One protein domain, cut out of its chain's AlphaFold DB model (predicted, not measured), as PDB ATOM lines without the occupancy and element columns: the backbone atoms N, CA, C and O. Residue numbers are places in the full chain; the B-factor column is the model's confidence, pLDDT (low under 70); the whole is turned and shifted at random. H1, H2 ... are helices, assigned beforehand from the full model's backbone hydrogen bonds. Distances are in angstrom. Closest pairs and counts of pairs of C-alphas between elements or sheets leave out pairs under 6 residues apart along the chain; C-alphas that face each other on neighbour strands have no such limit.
ATOM      1  N   PHE A  45     -63.189   6.263 -21.762       93.00
ATOM      2  CA  PHE A  45     -62.480   5.208 -21.023       93.00
ATOM      3  C   PHE A  45     -62.555   3.808 -21.680       93.00
ATOM      4  O   PHE A  45     -61.505   3.186 -21.815       93.00
ATOM      5  N   PRO A  46     -63.709   3.328 -22.197       94.56
ATOM      6  CA  PRO A  46     -63.759   2.050 -22.917       94.56
ATOM      7  C   PRO A  46     -62.878   2.009 -24.174       94.56
ATOM      8  O   PRO A  46     -62.248   0.995 -24.458       94.56
ATOM      9  N   GLN A  47     -62.786   3.118 -24.914       95.56
ATOM     10  CA  GLN A  47     -61.907   3.214 -26.083       95.56
ATOM     11  C   GLN A  47     -60.434   3.189 -25.662       95.56
ATOM     12  O   GLN A  47     -59.620   2.542 -26.312       95.56
ATOM     13  N   LEU A  48     -60.091   3.844 -24.549       96.50
ATOM     14  CA  LEU A  48     -58.733   3.831 -24.008       96.50
ATOM     15  C   LEU A  48     -58.299   2.427 -23.562       96.50
ATOM     16  O   LEU A  48     -57.137   2.075 -23.738       96.50
ATOM     17  N   VAL A  49     -59.215   1.614 -23.031       97.25
ATOM     18  CA  VAL A  49     -58.938   0.207 -22.698       97.25
ATOM     19  C   VAL A  49     -58.556  -0.586 -23.950       97.25
ATOM     20  O   VAL A  49     -57.561  -1.307 -23.927       97.25
ATOM     21  N   GLU A  50     -59.281  -0.413 -25.059       97.69
ATOM     22  CA  GLU A  50     -58.930  -1.071 -26.326       97.69
ATOM     23  C   GLU A  50     -57.602  -0.558 -26.900       97.69
ATOM     24  O   GLU A  50     -56.802  -1.350 -27.394       97.69
ATOM     25  N   VAL A  51     -57.311   0.741 -26.768       97.25
ATOM     26  CA  VAL A  51     -55.998   1.300 -27.141       97.25
ATOM     27  C   VAL A  51     -54.880   0.689 -26.292       97.25
ATOM     28  O   VAL A  51     -53.866   0.259 -26.837       97.25
ATOM     29  N   ALA A  52     -55.060   0.591 -24.974       97.25
ATOM     30  CA  ALA A  52     -54.080  -0.004 -24.067       97.25
ATOM     31  C   ALA A  52     -53.857  -1.496 -24.357       97.25
ATOM     32  O   ALA A  52     -52.718  -1.964 -24.403       97.25
ATOM     33  N   LYS A  53     -54.926  -2.232 -24.659       97.56
ATOM     34  CA  LYS A  53     -54.840  -3.612 -25.142       97.56
ATOM     35  C   LYS A  53     -54.058  -3.709 -26.454       97.56
ATOM     36  O   LYS A  53     -53.173  -4.552 -26.564       97.56
ATOM     37  N   GLY A  54     -54.333  -2.828 -27.418       96.88
ATOM     38  CA  GLY A  54     -53.597  -2.748 -28.686       96.88
ATOM     39  C   GLY A  54     -52.119  -2.380 -28.517       96.88
ATOM     40  O   GLY A  54     -51.282  -2.838 -29.290       96.88
ATOM     41  N   ALA A  55     -51.779  -1.618 -27.475       95.81
ATOM     42  CA  ALA A  55     -50.398  -1.311 -27.104       95.81
ATOM     43  C   ALA A  55     -49.667  -2.502 -26.445       95.81
ATOM     44  O   ALA A  55     -48.445  -2.469 -26.294       95.81
ATOM     45  N   GLY A  56     -50.379  -3.571 -26.079       96.25
ATOM     46  CA  GLY A  56     -49.801  -4.751 -25.439       96.25
ATOM     47  C   GLY A  56     -49.654  -4.630 -23.921       96.25
ATOM     48  O   GLY A  56     -48.786  -5.286 -23.353       96.25
ATOM     49  N   ILE A  57     -50.480  -3.805 -23.267       97.94
ATOM     50  CA  ILE A  57     -50.618  -3.822 -21.804       97.94
ATOM     51  C   ILE A  57     -51.206  -5.175 -21.370       97.94
ATOM     52  O   ILE A  57     -52.122  -5.697 -22.015       97.94
ATOM     53  N   GLN A  58     -50.676  -5.745 -20.289       97.94
ATOM     54  CA  GLN A  58     -51.050  -7.054 -19.770       97.94
ATOM     55  C   GLN A  58     -52.531  -7.103 -19.411       97.94
ATOM     56  O   GLN A  58     -53.120  -6.164 -18.860       97.94
ATOM     57  N   LYS A  59     -53.134  -8.253 -19.711       97.81
ATOM     58  CA  LYS A  59     -54.559  -8.494 -19.502       97.81
ATOM     59  C   LYS A  59     -54.933  -8.345 -18.029       97.81
ATOM     60  O   LYS A  59     -56.005  -7.830 -17.730       97.81
ATOM     61  N   GLU A  60     -54.055  -8.771 -17.133       97.75
ATOM     62  CA  GLU A  60     -54.211  -8.707 -15.683       97.75
ATOM     63  C   GLU A  60     -54.319  -7.250 -15.212       97.75
ATOM     64  O   GLU A  60     -55.250  -6.911 -14.479       97.75
ATOM     65  N   THR A  61     -53.440  -6.373 -15.709       98.25
ATOM     66  CA  THR A  61     -53.469  -4.928 -15.437       98.25
ATOM     67  C   THR A  61     -54.763  -4.295 -15.947       98.25
ATOM     68  O   THR A  61     -55.423  -3.546 -15.222       98.25
ATOM     69  N   LEU A  62     -55.162  -4.612 -17.185       98.25
ATOM     70  CA  LEU A  62     -56.395  -4.088 -17.784       98.25
ATOM     71  C   LEU A  62     -57.639  -4.551 -17.018       98.25
ATOM     72  O   LEU A  62     -58.522  -3.739 -16.739       98.25
ATOM     73  N   LEU A  63     -57.705  -5.834 -16.658       98.12
ATOM     74  CA  LEU A  63     -58.817  -6.408 -15.902       98.12
ATOM     75  C   LEU A  63     -58.943  -5.746 -14.530       98.12
ATOM     76  O   LEU A  63     -60.035  -5.317 -14.176       98.12
ATOM     77  N   LEU A  64     -57.833  -5.600 -13.799       98.25
ATOM     78  CA  LEU A  64     -57.840  -4.930 -12.501       98.25
ATOM     79  C   LEU A  64     -58.383  -3.500 -12.616       98.25
ATOM     80  O   LEU A  64     -59.324  -3.139 -11.916       98.25
ATOM     81  N   VAL A  65     -57.811  -2.692 -13.515       97.94
ATOM     82  CA  VAL A  65     -58.183  -1.276 -13.650       97.94
ATOM     83  C   VAL A  65     -59.641  -1.126 -14.083       97.94
ATOM     84  O   VAL A  65     -60.354  -0.274 -13.556       97.94
ATOM     85  N   THR A  66     -60.109  -1.950 -15.022       98.00
ATOM     86  CA  THR A  66     -61.505  -1.902 -15.486       98.00
ATOM     87  C   THR A  66     -62.485  -2.359 -14.414       98.00
ATOM     88  O   THR A  66     -63.482  -1.673 -14.185       98.00
ATOM     89  N   GLN A  67     -62.189  -3.454 -13.712       98.25
ATOM     90  CA  GLN A  67     -63.017  -3.949 -12.618       98.25
ATOM     91  C   GLN A  67     -63.116  -2.926 -11.482       98.25
ATOM     92  O   GLN A  67     -64.213  -2.644 -11.010       98.25
ATOM     93  N   GLU A  68     -62.007  -2.307 -11.076       98.25
ATOM     94  CA  GLU A  68     -62.032  -1.311 -10.002       98.25
ATOM     95  C   GLU A  68     -62.783  -0.027 -10.373       98.25
ATOM     96  O   GLU A  68     -63.315   0.637  -9.483       98.25
ATOM     97  N   VAL A  69     -62.845   0.335 -11.659       97.69
ATOM     98  CA  VAL A  69     -63.707   1.432 -12.126       97.69
ATOM     99  C   VAL A  69     -65.181   1.038 -12.043       97.69
ATOM    100  O   VAL A  69     -65.987   1.836 -11.573       97.69
ATOM    101  N   LEU A  70     -65.533  -0.184 -12.457       97.31
ATOM    102  CA  LEU A  70     -66.909  -0.696 -12.377       97.31
ATOM    103  C   LEU A  70     -67.403  -0.825 -10.931       97.31
ATOM    104  O   LEU A  70     -68.567  -0.564 -10.655       97.31
ATOM    105  N   GLU A  71     -66.515  -1.201 -10.015       97.75
ATOM    106  CA  GLU A  71     -66.792  -1.303  -8.578       97.75
ATOM    107  C   GLU A  71     -66.668   0.043  -7.838       97.75
ATOM    108  O   GLU A  71     -66.709   0.070  -6.609       97.75
ATOM    109  N   GLU A  72     -66.453   1.151  -8.557       96.50
ATOM    110  CA  GLU A  72     -66.273   2.510  -8.015       96.50
ATOM    111  C   GLU A  72     -65.100   2.667  -7.018       96.50
ATOM    112  O   GLU A  72     -64.966   3.678  -6.325       96.50
ATOM    113  N   LYS A  73     -64.178   1.698  -6.981       97.06
ATOM    114  CA  LYS A  73     -62.946   1.711  -6.166       97.06
ATOM    115  C   LYS A  73     -61.830   2.557  -6.783       97.06
ATOM    116  O   LYS A  73     -60.846   2.893  -6.110       97.06
ATOM    117  N   LEU A  74     -61.951   2.879  -8.068       97.56
ATOM    118  CA  LEU A  74     -61.029   3.718  -8.819       97.56
ATOM    119  C   LEU A  74     -61.819   4.715  -9.670       97.56
ATOM    120  O   LEU A  74     -62.680   4.343 -10.460       97.56
ATOM    121  N   LYS A  75     -61.507   6.007  -9.540       96.94
ATOM    122  CA  LYS A  75     -62.148   7.046 -10.354       96.94
ATOM    123  C   LYS A  75     -61.767   6.865 -11.822       96.94
ATOM    124  O   LYS A  75     -60.582   6.742 -12.127       96.94
ATOM    125  N   THR A  76     -62.731   6.993 -12.732       96.44
ATOM    126  CA  THR A  76     -62.507   6.886 -14.187       96.44
ATOM    127  C   THR A  76     -61.386   7.801 -14.686       96.44
ATOM    128  O   THR A  76     -60.580   7.392 -15.515       96.44
ATOM    129  N   LYS A  77     -61.278   9.023 -14.142       96.12
ATOM    130  CA  LYS A  77     -60.192   9.962 -14.472       96.12
ATOM    131  C   LYS A  77     -58.812   9.415 -14.095       96.12
ATOM    132  O   LYS A  77     -57.869   9.552 -14.868       96.12
ATOM    133  N   ASP A  78     -58.695   8.811 -12.915       97.12
ATOM    134  CA  ASP A  78     -57.430   8.246 -12.449       97.12
ATOM    135  C   ASP A  78     -57.085   6.992 -13.260       97.12
ATOM    136  O   ASP A  78     -55.954   6.852 -13.707       97.12
ATOM    137  N   ALA A  79     -58.063   6.124 -13.532       97.38
ATOM    138  CA  ALA A  79     -57.884   4.961 -14.401       97.38
ATOM    139  C   ALA A  79     -57.420   5.355 -15.811       97.38
ATOM    140  O   ALA A  79     -56.483   4.760 -16.343       97.38
ATOM    141  N   ALA A  80     -58.022   6.399 -16.388       97.00
ATOM    142  CA  ALA A  80     -57.594   6.943 -17.668       97.00
ATOM    143  C   ALA A  80     -56.155   7.478 -17.607       97.00
ATOM    144  O   ALA A  80     -55.352   7.157 -18.474       97.00
ATOM    145  N   CYS A  81     -55.793   8.208 -16.543       96.50
ATOM    146  CA  CYS A  81     -54.418   8.666 -16.307       96.50
ATOM    147  C   CYS A  81     -53.418   7.498 -16.336       96.50
ATOM    148  O   CYS A  81     -52.413   7.568 -17.043       96.50
ATOM    149  N   LEU A  82     -53.714   6.413 -15.610       97.81
ATOM    150  CA  LEU A  82     -52.858   5.226 -15.548       97.81
ATOM    151  C   LEU A  82     -52.693   4.581 -16.930       97.81
ATOM    152  O   LEU A  82     -51.564   4.412 -17.387       97.81
ATOM    153  N   LEU A  83     -53.798   4.268 -17.617       97.88
ATOM    154  CA  LEU A  83     -53.748   3.591 -18.917       97.88
ATOM    155  C   LEU A  83     -53.085   4.451 -19.996       97.88
ATOM    156  O   LEU A  83     -52.248   3.942 -20.738       97.88
ATOM    157  N   SER A  84     -53.389   5.750 -20.055       96.94
ATOM    158  CA  SER A  84     -52.736   6.662 -21.000       96.94
ATOM    159  C   SER A  84     -51.226   6.712 -20.779       96.94
ATOM    160  O   SER A  84     -50.471   6.603 -21.738       96.94
ATOM    161  N   LYS A  85     -50.754   6.782 -19.526       96.62
ATOM    162  CA  LYS A  85     -49.310   6.791 -19.241       96.62
ATOM    163  C   LYS A  85     -48.617   5.491 -19.643       96.62
ATOM    164  O   LYS A  85     -47.485   5.546 -20.119       96.62
ATOM    165  N   LEU A  86     -49.274   4.344 -19.471       97.94
ATOM    166  CA  LEU A  86     -48.743   3.055 -19.921       97.94
ATOM    167  C   LEU A  86     -48.643   2.986 -21.453       97.94
ATOM    168  O   LEU A  86     -47.615   2.560 -21.979       97.94
ATOM    169  N   VAL A  87     -49.673   3.461 -22.162       97.56
ATOM    170  CA  VAL A  87     -49.680   3.565 -23.631       97.56
ATOM    171  C   VAL A  87     -48.558   4.484 -24.119       97.56
ATOM    172  O   VAL A  87     -47.769   4.084 -24.975       97.56
ATOM    173  N   ASP A  88     -48.433   5.680 -23.537       96.38
ATOM    174  CA  ASP A  88     -47.400   6.657 -23.897       96.38
ATOM    175  C   ASP A  88     -45.987   6.100 -23.660       96.38
ATOM    176  O   ASP A  88     -45.089   6.253 -24.494       96.38
ATOM    177  N   ALA A  89     -45.781   5.419 -22.527       96.44
ATOM    178  CA  ALA A  89     -44.510   4.786 -22.193       96.44
ATOM    179  C   ALA A  89     -44.156   3.674 -23.190       96.44
ATOM    180  O   ALA A  89     -43.011   3.601 -23.641       96.44
ATOM    181  N   ARG A  90     -45.141   2.858 -23.595       95.25
ATOM    182  CA  ARG A  90     -44.954   1.823 -24.618       95.25
ATOM    183  C   ARG A  90     -44.564   2.416 -25.963       95.25
ATOM    184  O   ARG A  90     -43.602   1.954 -26.570       95.25
ATOM    185  N   ALA A  91     -45.286   3.444 -26.407       95.00
ATOM    186  CA  ALA A  91     -45.000   4.150 -27.654       95.00
ATOM    187  C   ALA A  91     -43.602   4.793 -27.641       95.00
ATOM    188  O   ALA A  91     -42.957   4.906 -28.679       95.00
ATOM    189  N   SER A  92     -43.110   5.150 -26.452       93.94
ATOM    190  CA  SER A  92     -41.766   5.693 -26.236       93.94
ATOM    191  C   SER A  92     -40.677   4.619 -26.080       93.94
ATOM    192  O   SER A  92     -39.532   4.964 -25.786       93.94
ATOM    193  N   GLY A  93     -40.995   3.331 -26.252       93.94
ATOM    194  CA  GLY A  93     -40.033   2.227 -26.138       93.94
ATOM    195  C   GLY A  93     -39.525   1.973 -24.714       93.94
ATOM    196  O   GLY A  93     -38.418   1.472 -24.541       93.94
ATOM    197  N   LEU A  94     -40.286   2.360 -23.685       95.88
ATOM    198  CA  LEU A  94     -39.913   2.134 -22.285       95.88
ATOM    199  C   LEU A  94     -40.351   0.738 -21.797       95.88
ATOM    200  O   LEU A  94     -41.357   0.213 -22.288       95.88
ATOM    201  N   PRO A  95     -39.658   0.154 -20.796       94.25
ATOM    202  CA  PRO A  95     -40.064  -1.101 -20.162       94.25
ATOM    203  C   PRO A  95     -41.377  -0.921 -19.389       94.25
ATOM    204  O   PRO A  95     -41.396  -0.497 -18.231       94.25
ATOM    205  N   ILE A  96     -42.497  -1.241 -20.039       94.94
ATOM    206  CA  ILE A  96     -43.837  -1.055 -19.468       94.94
ATOM    207  C   ILE A  96     -44.124  -1.973 -18.283       94.94
ATOM    208  O   ILE A  96     -44.872  -1.580 -17.394       94.94
ATOM    209  N   THR A  97     -43.491  -3.145 -18.222       94.69
ATOM    210  CA  THR A  97     -43.714  -4.150 -17.172       94.69
ATOM    211  C   THR A  97     -43.484  -3.579 -15.773       94.69
ATOM    212  O   THR A  97     -44.300  -3.794 -14.883       94.69
ATOM    213  N   LEU A  98     -42.454  -2.742 -15.594       94.75
ATOM    214  CA  LEU A  98     -42.191  -2.038 -14.333       94.75
ATOM    215  C   LEU A  98     -43.330  -1.085 -13.932       94.75
ATOM    216  O   LEU A  98     -43.627  -0.910 -12.750       94.75
ATOM    217  N   LEU A  99     -43.953  -0.429 -14.912       97.38
ATOM    218  CA  LEU A  99     -45.055   0.501 -14.673       97.38
ATOM    219  C   LEU A  99     -46.350  -0.251 -14.350       97.38
ATOM    220  O   LEU A  99     -47.098   0.171 -13.470       97.38
ATOM    221  N   GLU A 100     -46.593  -1.374 -15.022       98.12
ATOM    222  CA  GLU A 100     -47.715  -2.272 -14.742       98.12
ATOM    223  C   GLU A 100     -47.617  -2.873 -13.341       98.12
ATOM    224  O   GLU A 100     -48.566  -2.774 -12.564       98.12
ATOM    225  N   GLU A 101     -46.444  -3.397 -12.972       97.31
ATOM    226  CA  GLU A 101     -46.151  -3.852 -11.611       97.31
ATOM    227  C   GLU A 101     -46.451  -2.747 -10.595       97.31
ATOM    228  O   GLU A 101     -47.041  -3.017  -9.547       97.31
ATOM    229  N   LYS A 102     -46.135  -1.484 -10.921       97.69
ATOM    230  CA  LYS A 102     -46.429  -0.361 -10.029       97.69
ATOM    231  C   LYS A 102     -47.922  -0.087  -9.868       97.69
ATOM    232  O   LYS A 102     -48.354   0.249  -8.761       97.69
ATOM    233  N   VAL A 103     -48.701  -0.228 -10.942       98.38
ATOM    234  CA  VAL A 103     -50.168  -0.164 -10.876       98.38
ATOM    235  C   VAL A 103     -50.680  -1.268  -9.958       98.38
ATOM    236  O   VAL A 103     -51.340  -0.966  -8.964       98.38
ATOM    237  N   MET A 104     -50.319  -2.521 -10.240       98.38
ATOM    238  CA  MET A 104     -50.776  -3.689  -9.483       98.38
ATOM    239  C   MET A 104     -50.408  -3.584  -7.997       98.38
ATOM    240  O   MET A 104     -51.272  -3.726  -7.132       98.38
ATOM    241  N   GLU A 105     -49.150  -3.257  -7.684       97.81
ATOM    242  CA  GLU A 105     -48.656  -3.069  -6.316       97.81
ATOM    243  C   GLU A 105     -49.417  -1.948  -5.593       97.81
ATOM    244  O   GLU A 105     -49.850  -2.111  -4.448       97.81
ATOM    245  N   GLY A 106     -49.583  -0.795  -6.250       98.12
ATOM    246  CA  GLY A 106     -50.265   0.357  -5.673       98.12
ATOM    247  C   GLY A 106     -51.728   0.057  -5.355       98.12
ATOM    248  O   GLY A 106     -52.202   0.390  -4.267       98.12
ATOM    249  N   ARG A 107     -52.430  -0.612  -6.272       97.62
ATOM    250  CA  ARG A 107     -53.832  -0.998  -6.085       97.62
ATOM    251  C   ARG A 107     -54.002  -2.078  -5.021       97.62
ATOM    252  O   ARG A 107     -54.843  -1.909  -4.142       97.62
ATOM    253  N   ALA A 108     -53.132  -3.089  -4.993       97.50
ATOM    254  CA  ALA A 108     -53.120  -4.105  -3.937       97.50
ATOM    255  C   ALA A 108     -52.925  -3.504  -2.530       97.50
ATOM    256  O   ALA A 108     -53.461  -4.013  -1.550       97.50
ATOM    257  N   LYS A 109     -52.194  -2.387  -2.429       97.56
ATOM    258  CA  LYS A 109     -51.973  -1.637  -1.181       97.56
ATOM    259  C   LYS A 109     -53.049  -0.582  -0.885       97.56
ATOM    260  O   LYS A 109     -52.892   0.183   0.065       97.56
ATOM    261  N   GLY A 110     -54.106  -0.489  -1.694       96.81
ATOM    262  CA  GLY A 110     -55.172   0.506  -1.525       96.81
ATOM    263  C   GLY A 110     -54.722   1.954  -1.765       96.81
ATOM    264  O   GLY A 110     -55.340   2.891  -1.261       96.81
ATOM    265  N   ILE A 111     -53.635   2.169  -2.512       98.19
ATOM    266  CA  ILE A 111     -53.139   3.511  -2.828       98.19
ATOM    267  C   ILE A 111     -54.079   4.181  -3.836       98.19
ATOM    268  O   ILE A 111     -54.538   3.567  -4.803       98.19
ATOM    269  N   SER A 112     -54.361   5.470  -3.631       97.62
ATOM    270  CA  SER A 112     -55.229   6.229  -4.535       97.62
ATOM    271  C   SER A 112     -54.664   6.283  -5.958       97.62
ATOM    272  O   SER A 112     -53.457   6.451  -6.154       97.62
ATOM    273  N   GLY A 113     -55.548   6.196  -6.957       97.12
ATOM    274  CA  GLY A 113     -55.163   6.215  -8.370       97.12
ATOM    275  C   GLY A 113     -54.327   7.441  -8.747       97.12
ATOM    276  O   GLY A 113     -53.289   7.299  -9.384       97.12
ATOM    277  N   ALA A 114     -54.690   8.628  -8.249       97.25
ATOM    278  CA  ALA A 114     -53.901   9.849  -8.431       97.25
ATOM    279  C   ALA A 114     -52.446   9.740  -7.923       97.25
ATOM    280  O   ALA A 114     -51.522  10.192  -8.600       97.25
ATOM    281  N   LYS A 115     -52.213   9.113  -6.757       98.31
ATOM    282  CA  LYS A 115     -50.852   8.906  -6.226       98.31
ATOM    283  C   LYS A 115     -50.063   7.915  -7.080       98.31
ATOM    284  O   LYS A 115     -48.878   8.135  -7.316       98.31
ATOM    285  N   ILE A 116     -50.715   6.857  -7.563       98.38
ATOM    286  CA  ILE A 116     -50.092   5.890  -8.477       98.38
ATOM    287  C   ILE A 116     -49.736   6.575  -9.800       98.38
ATOM    288  O   ILE A 116     -48.614   6.413 -10.268       98.38
ATOM    289  N   CYS A 117     -50.628   7.400 -10.360       97.56
ATOM    290  CA  CYS A 117     -50.340   8.113 -11.606       97.56
ATOM    291  C   CYS A 117     -49.136   9.057 -11.449       97.56
ATOM    292  O   CYS A 117     -48.243   9.049 -12.293       97.56
ATOM    293  N   GLY A 118     -49.044   9.789 -10.330       97.81
ATOM    294  CA  GLY A 118     -47.868  10.611 -10.021       97.81
ATOM    295  C   GLY A 118     -46.574   9.795  -9.880       97.81
ATOM    296  O   GLY A 118     -45.520  10.216 -10.359       97.81
ATOM    297  N   ALA A 119     -46.643   8.600  -9.282       97.44
ATOM    298  CA  ALA A 119     -45.495   7.696  -9.203       97.44
ATOM    299  C   ALA A 119     -45.056   7.202 -10.592       97.44
ATOM    300  O   ALA A 119     -43.867   7.261 -10.903       97.44
ATOM    301  N   ILE A 120     -45.999   6.788 -11.447       97.81
ATOM    302  CA  ILE A 120     -45.722   6.375 -12.834       97.81
ATOM    303  C   ILE A 120     -45.096   7.522 -13.624       97.81
ATOM    304  O   ILE A 120     -44.110   7.313 -14.324       97.81
ATOM    305  N   GLU A 121     -45.608   8.746 -13.485       96.94
ATOM    306  CA  GLU A 121     -45.037   9.916 -14.155       96.94
ATOM    307  C   GLU A 121     -43.574  10.148 -13.745       96.94
ATOM    308  O   GLU A 121     -42.715  10.393 -14.596       96.94
ATOM    309  N   SER A 122     -43.271  10.021 -12.450       95.75
ATOM    310  CA  SER A 122     -41.895  10.100 -11.959       95.75
ATOM    311  C   SER A 122     -41.026   8.976 -12.529       95.75
ATOM    312  O   SER A 122     -39.907   9.240 -12.962       95.75
ATOM    313  N   MET A 123     -41.527   7.738 -12.573       96.50
ATOM    314  CA  MET A 123     -40.793   6.598 -13.136       96.50
ATOM    315  C   MET A 123     -40.500   6.787 -14.629       96.50
ATOM    316  O   MET A 123     -39.375   6.554 -15.064       96.50
ATOM    317  N   VAL A 124     -41.473   7.274 -15.406       96.62
ATOM    318  CA  VAL A 124     -41.304   7.601 -16.832       96.62
ATOM    319  C   VAL A 124     -40.242   8.686 -17.026       96.62
ATOM    320  O   VAL A 124     -39.392   8.556 -17.904       96.62
ATOM    321  N   LYS A 125     -40.234   9.733 -16.191       95.62
ATOM    322  CA  LYS A 125     -39.196  10.780 -16.228       95.62
ATOM    323  C   LYS A 125     -37.795  10.213 -15.982       95.62
ATOM    324  O   LYS A 125     -36.865  10.589 -16.691       95.62
ATOM    325  N   GLU A 126     -37.643   9.308 -15.017       94.94
ATOM    326  CA  GLU A 126     -36.356   8.658 -14.736       94.94
ATOM    327  C   GLU A 126     -35.913   7.725 -15.868       94.94
ATOM    328  O   GLU A 126     -34.759   7.780 -16.286       94.94
ATOM    329  N   MET A 127     -36.822   6.919 -16.419       96.12
ATOM    330  CA  MET A 127     -36.496   6.040 -17.544       96.12
ATOM    331  C   MET A 127     -36.134   6.823 -18.807       96.12
ATOM    332  O   MET A 127     -35.195   6.446 -19.501       96.12
ATOM    333  N   ASN A 128     -36.811   7.942 -19.077       96.56
ATOM    334  CA  ASN A 128     -36.452   8.831 -20.182       96.56
ATOM    335  C   ASN A 128     -35.065   9.454 -19.993       96.56
ATOM    336  O   ASN A 128     -34.302   9.525 -20.952       96.56
ATOM    337  N   PHE A 129     -34.717   9.856 -18.767       96.25
ATOM    338  CA  PHE A 129     -33.361  10.303 -18.451       96.25
ATOM    339  C   PHE A 129     -32.330   9.202 -18.752       96.25
ATOM    340  O   PHE A 129     -31.374   9.441 -19.487       96.25
ATOM    341  N   SER A 130     -32.549   7.979 -18.256       96.44
ATOM    342  CA  SER A 130     -31.649   6.848 -18.515       96.44
ATOM    343  C   SER A 130     -31.543   6.517 -20.003       96.44
ATOM    344  O   SER A 130     -30.443   6.285 -20.496       96.44
ATOM    345  N   LYS A 131     -32.664   6.554 -20.730       96.62
ATOM    346  CA  LYS A 131     -32.711   6.346 -22.176       96.62
ATOM    347  C   LYS A 131     -31.870   7.377 -22.918       96.62
ATOM    348  O   LYS A 131     -31.024   7.002 -23.719       96.62
ATOM    349  N   GLN A 132     -32.066   8.661 -22.624       96.31
ATOM    350  CA  GLN A 132     -31.297   9.740 -23.247       96.31
ATOM    351  C   GLN A 132     -29.801   9.604 -22.965       96.31
ATOM    352  O   GLN A 132     -29.001   9.746 -23.885       96.31
ATOM    353  N   LEU A 133     -29.426   9.281 -21.726       95.38
ATOM    354  CA  LEU A 133     -28.026   9.101 -21.356       95.38
ATOM    355  C   LEU A 133     -27.379   7.919 -22.093       95.38
ATOM    356  O   LEU A 133     -26.256   8.040 -22.581       95.38
ATOM    357  N   LEU A 134     -28.086   6.790 -22.207       94.62
ATOM    358  CA  LEU A 134     -27.598   5.627 -22.951       94.62
ATOM    359  C   LEU A 134     -27.457   5.941 -24.444       94.62
ATOM    360  O   LEU A 134     -26.394   5.685 -24.999       94.62
ATOM    361  N   ILE A 135     -28.447   6.595 -25.065       94.75
ATOM    362  CA  ILE A 135     -28.372   7.023 -26.476       94.75
ATOM    363  C   ILE A 135     -27.179   7.955 -26.703       94.75
ATOM    364  O   ILE A 135     -26.428   7.771 -27.655       94.75
ATOM    365  N   GLN A 136     -26.969   8.944 -25.829       92.25
ATOM    366  CA  GLN A 136     -25.818   9.851 -25.927       92.25
ATOM    367  C   GLN A 136     -24.487   9.099 -25.844       92.25
ATOM    368  O   GLN A 136     -23.502   9.510 -26.456       92.25
ATOM    369  N   LYS A 137     -24.454   7.999 -25.088       87.31
ATOM    370  CA  LYS A 137     -23.256   7.199 -24.870       87.31
ATOM    371  C   LYS A 137     -22.968   6.220 -26.006       87.31
ATOM    372  O   LYS A 137     -21.805   6.036 -26.355       87.31
ATOM    373  N   THR A 138     -23.996   5.561 -26.530       87.88
ATOM    374  CA  THR A 138     -23.857   4.437 -27.468       87.88
ATOM    375  C   THR A 138     -24.189   4.818 -28.906       87.88
ATOM    376  O   THR A 138     -23.808   4.103 -29.829       87.88
ATOM    377  N   GLY A 139     -24.887   5.938 -29.111       89.56
ATOM    378  CA  GLY A 139     -25.409   6.360 -30.410       89.56
ATOM    379  C   GLY A 139     -26.574   5.506 -30.916       89.56
ATOM    380  O   GLY A 139     -26.986   5.675 -32.062       89.56
ATOM    381  N   ALA A 140     -27.097   4.589 -30.097       90.62
ATOM    382  CA  ALA A 140     -28.131   3.637 -30.476       90.62
ATOM    383  C   ALA A 140     -29.274   3.612 -29.456       90.62
ATOM    384  O   ALA A 140     -29.124   4.031 -28.309       90.62
ATOM    385  N   GLU A 141     -30.423   3.101 -29.894       93.25
ATOM    386  CA  GLU A 141     -31.554   2.848 -29.009       93.25
ATOM    387  C   GLU A 141     -31.173   1.765 -27.979       93.25
ATOM    388  O   GLU A 141     -30.750   0.675 -28.383       93.25
ATOM    389  N   PRO A 142     -31.298   2.035 -26.667       94.00
ATOM    390  CA  PRO A 142     -30.888   1.095 -25.636       94.00
ATOM    391  C   PRO A 142     -31.827  -0.104 -25.569       94.00
ATOM    392  O   PRO A 142     -33.032  -0.001 -25.808       94.00
ATOM    393  N   GLN A 143     -31.283  -1.247 -25.161       91.50
ATOM    394  CA  GLN A 143     -32.098  -2.435 -24.933       91.50
ATOM    395  C   GLN A 143     -33.005  -2.253 -23.708       91.50
ATOM    396  O   GLN A 143     -32.617  -1.649 -22.705       91.50
ATOM    397  N   GLU A 144     -34.194  -2.860 -23.741       91.19
ATOM    398  CA  GLU A 144     -35.149  -2.813 -22.625       91.19
ATOM    399  C   GLU A 144     -34.519  -3.293 -21.301       91.19
ATOM    400  O   GLU A 144     -34.727  -2.688 -20.248       91.19
ATOM    401  N   ALA A 145     -33.673  -4.328 -21.359       91.75
ATOM    402  CA  ALA A 145     -32.945  -4.848 -20.202       91.75
ATOM    403  C   ALA A 145     -31.998  -3.808 -19.572       91.75
ATOM    404  O   ALA A 145     -31.914  -3.726 -18.345       91.75
ATOM    405  N   ALA A 146     -31.330  -2.983 -20.387       94.38
ATOM    406  CA  ALA A 146     -30.463  -1.911 -19.902       94.38
ATOM    407  C   ALA A 146     -31.281  -0.807 -19.218       94.38
ATOM    408  O   ALA A 146     -30.927  -0.364 -18.127       94.38
ATOM    409  N   LEU A 147     -32.425  -0.416 -19.794       95.50
ATOM    410  CA  LEU A 147     -33.336   0.555 -19.174       95.50
ATOM    411  C   LEU A 147     -33.893   0.056 -17.837       95.50
ATOM    412  O   LEU A 147     -33.922   0.811 -16.863       95.50
ATOM    413  N   ARG A 148     -34.280  -1.224 -17.768       94.38
ATOM    414  CA  ARG A 148     -34.743  -1.864 -16.531       94.38
ATOM    415  C   ARG A 148     -33.653  -1.838 -15.459       94.38
ATOM    416  O   ARG A 148     -33.918  -1.432 -14.331       94.38
ATOM    417  N   MET A 149     -32.421  -2.186 -15.826       95.31
ATOM    418  CA  MET A 149     -31.282  -2.157 -14.907       95.31
ATOM    419  C   MET A 149     -30.958  -0.735 -14.431       95.31
ATOM    420  O   MET A 149     -30.741  -0.522 -13.242       95.31
ATOM    421  N   MET A 150     -30.995   0.262 -15.318       96.38
ATOM    422  CA  MET A 150     -30.801   1.665 -14.937       96.38
ATOM    423  C   MET A 150     -31.874   2.150 -13.962       96.38
ATOM    424  O   MET A 150     -31.560   2.855 -13.002       96.38
ATOM    425  N   PHE A 151     -33.129   1.742 -14.155       94.38
ATOM    426  CA  PHE A 151     -34.198   2.046 -13.211       94.38
ATOM    427  C   PHE A 151     -33.944   1.411 -11.831       94.38
ATOM    428  O   PHE A 151     -34.061   2.089 -10.807       94.38
ATOM    429  N   GLU A 152     -33.516   0.144 -11.790       92.62
ATOM    430  CA  GLU A 152     -33.128  -0.535 -10.546       92.62
ATOM    431  C   GLU A 152     -31.962   0.183  -9.844       92.62
ATOM    432  O   GLU A 152     -32.053   0.474  -8.651       92.62
ATOM    433  N   ILE A 153     -30.913   0.561 -10.578       95.19
ATOM    434  CA  ILE A 153     -29.763   1.326 -10.064       95.19
ATOM    435  C   ILE A 153     -30.219   2.637  -9.411       95.19
ATOM    436  O   ILE A 153     -29.787   2.981  -8.308       95.19
ATOM    437  N   ARG A 154     -31.118   3.381 -10.069       92.81
ATOM    438  CA  ARG A 154     -31.666   4.641  -9.537       92.81
ATOM    439  C   ARG A 154     -32.456   4.404  -8.250       92.81
ATOM    440  O   ARG A 154     -32.330   5.190  -7.311       92.81
ATOM    441  N   SER A 155     -33.207   3.303  -8.166       89.38
ATOM    442  CA  SER A 155     -33.957   2.934  -6.955       89.38
ATOM    443  C   SER A 155     -33.060   2.630  -5.743       89.38
ATOM    444  O   SER A 155     -33.508   2.751  -4.605       89.38
ATOM    445  N   GLN A 156     -31.777   2.323  -5.969       90.69
ATOM    446  CA  GLN A 156     -30.772   2.089  -4.922       90.69
ATOM    447  C   GLN A 156     -30.147   3.390  -4.378       90.69
ATOM    448  O   GLN A 156     -29.213   3.344  -3.580       90.69
ATOM    449  N   GLY A 157     -30.657   4.560  -4.782       90.00
ATOM    450  CA  GLY A 157     -30.264   5.859  -4.223       90.00
ATOM    451  C   GLY A 157     -29.086   6.537  -4.925       90.00
ATOM    452  O   GLY A 157     -28.547   7.519  -4.413       90.00
TER     453      GLY A 157
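Overview. This is residues 45 to 157 of the 273 residues of an uncharacterized protein of Halodesulfovibrio sp. MK-HDV (UniProt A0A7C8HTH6). Five helices, H1 to H5, make an up-and-down bundle, each running against the one before; the longest, H5, runs on past the others, and H6 packs on it at a steep angle. The printed part has 113 residues with six named helices, H1 to H6, and no named strand: all helix. It is compact, radius of gyration of the C-alphas 14.4 A, yet elongated, spanning 47 by 30 by 19 A.

Arrangement. H1, residues 45 to 54, touches H2, residues 59 to 70, at a shallow tilt of 3 degrees, opposite ways, a helical hairpin; the closest C-alphas, Val 49 and Leu 62, are 7.0 A apart. The hub H3, residues 76 to 91, touches both, and also H4, residues 96 to 108, and H5, residues 113 to 138. H6, residues 144 to 155, touches H5 with residues 147 to 151 alone; the closest C-alphas, Phe 151 and Met 127, are 6.3 A apart. In these six helices every O i to N i+4 pair is within hydrogen-bond range.

Along the chain. H1 begins at C-alpha 45 (-62.480, 5.208, -21.023). H5 measures 36.7 A. H6 ends at C-alpha 155 (-33.957, 2.934, -6.955).

Size, cuts and confidence. The printed part has no cut, its five links are tight, and no printed residue is under pLDDT 70.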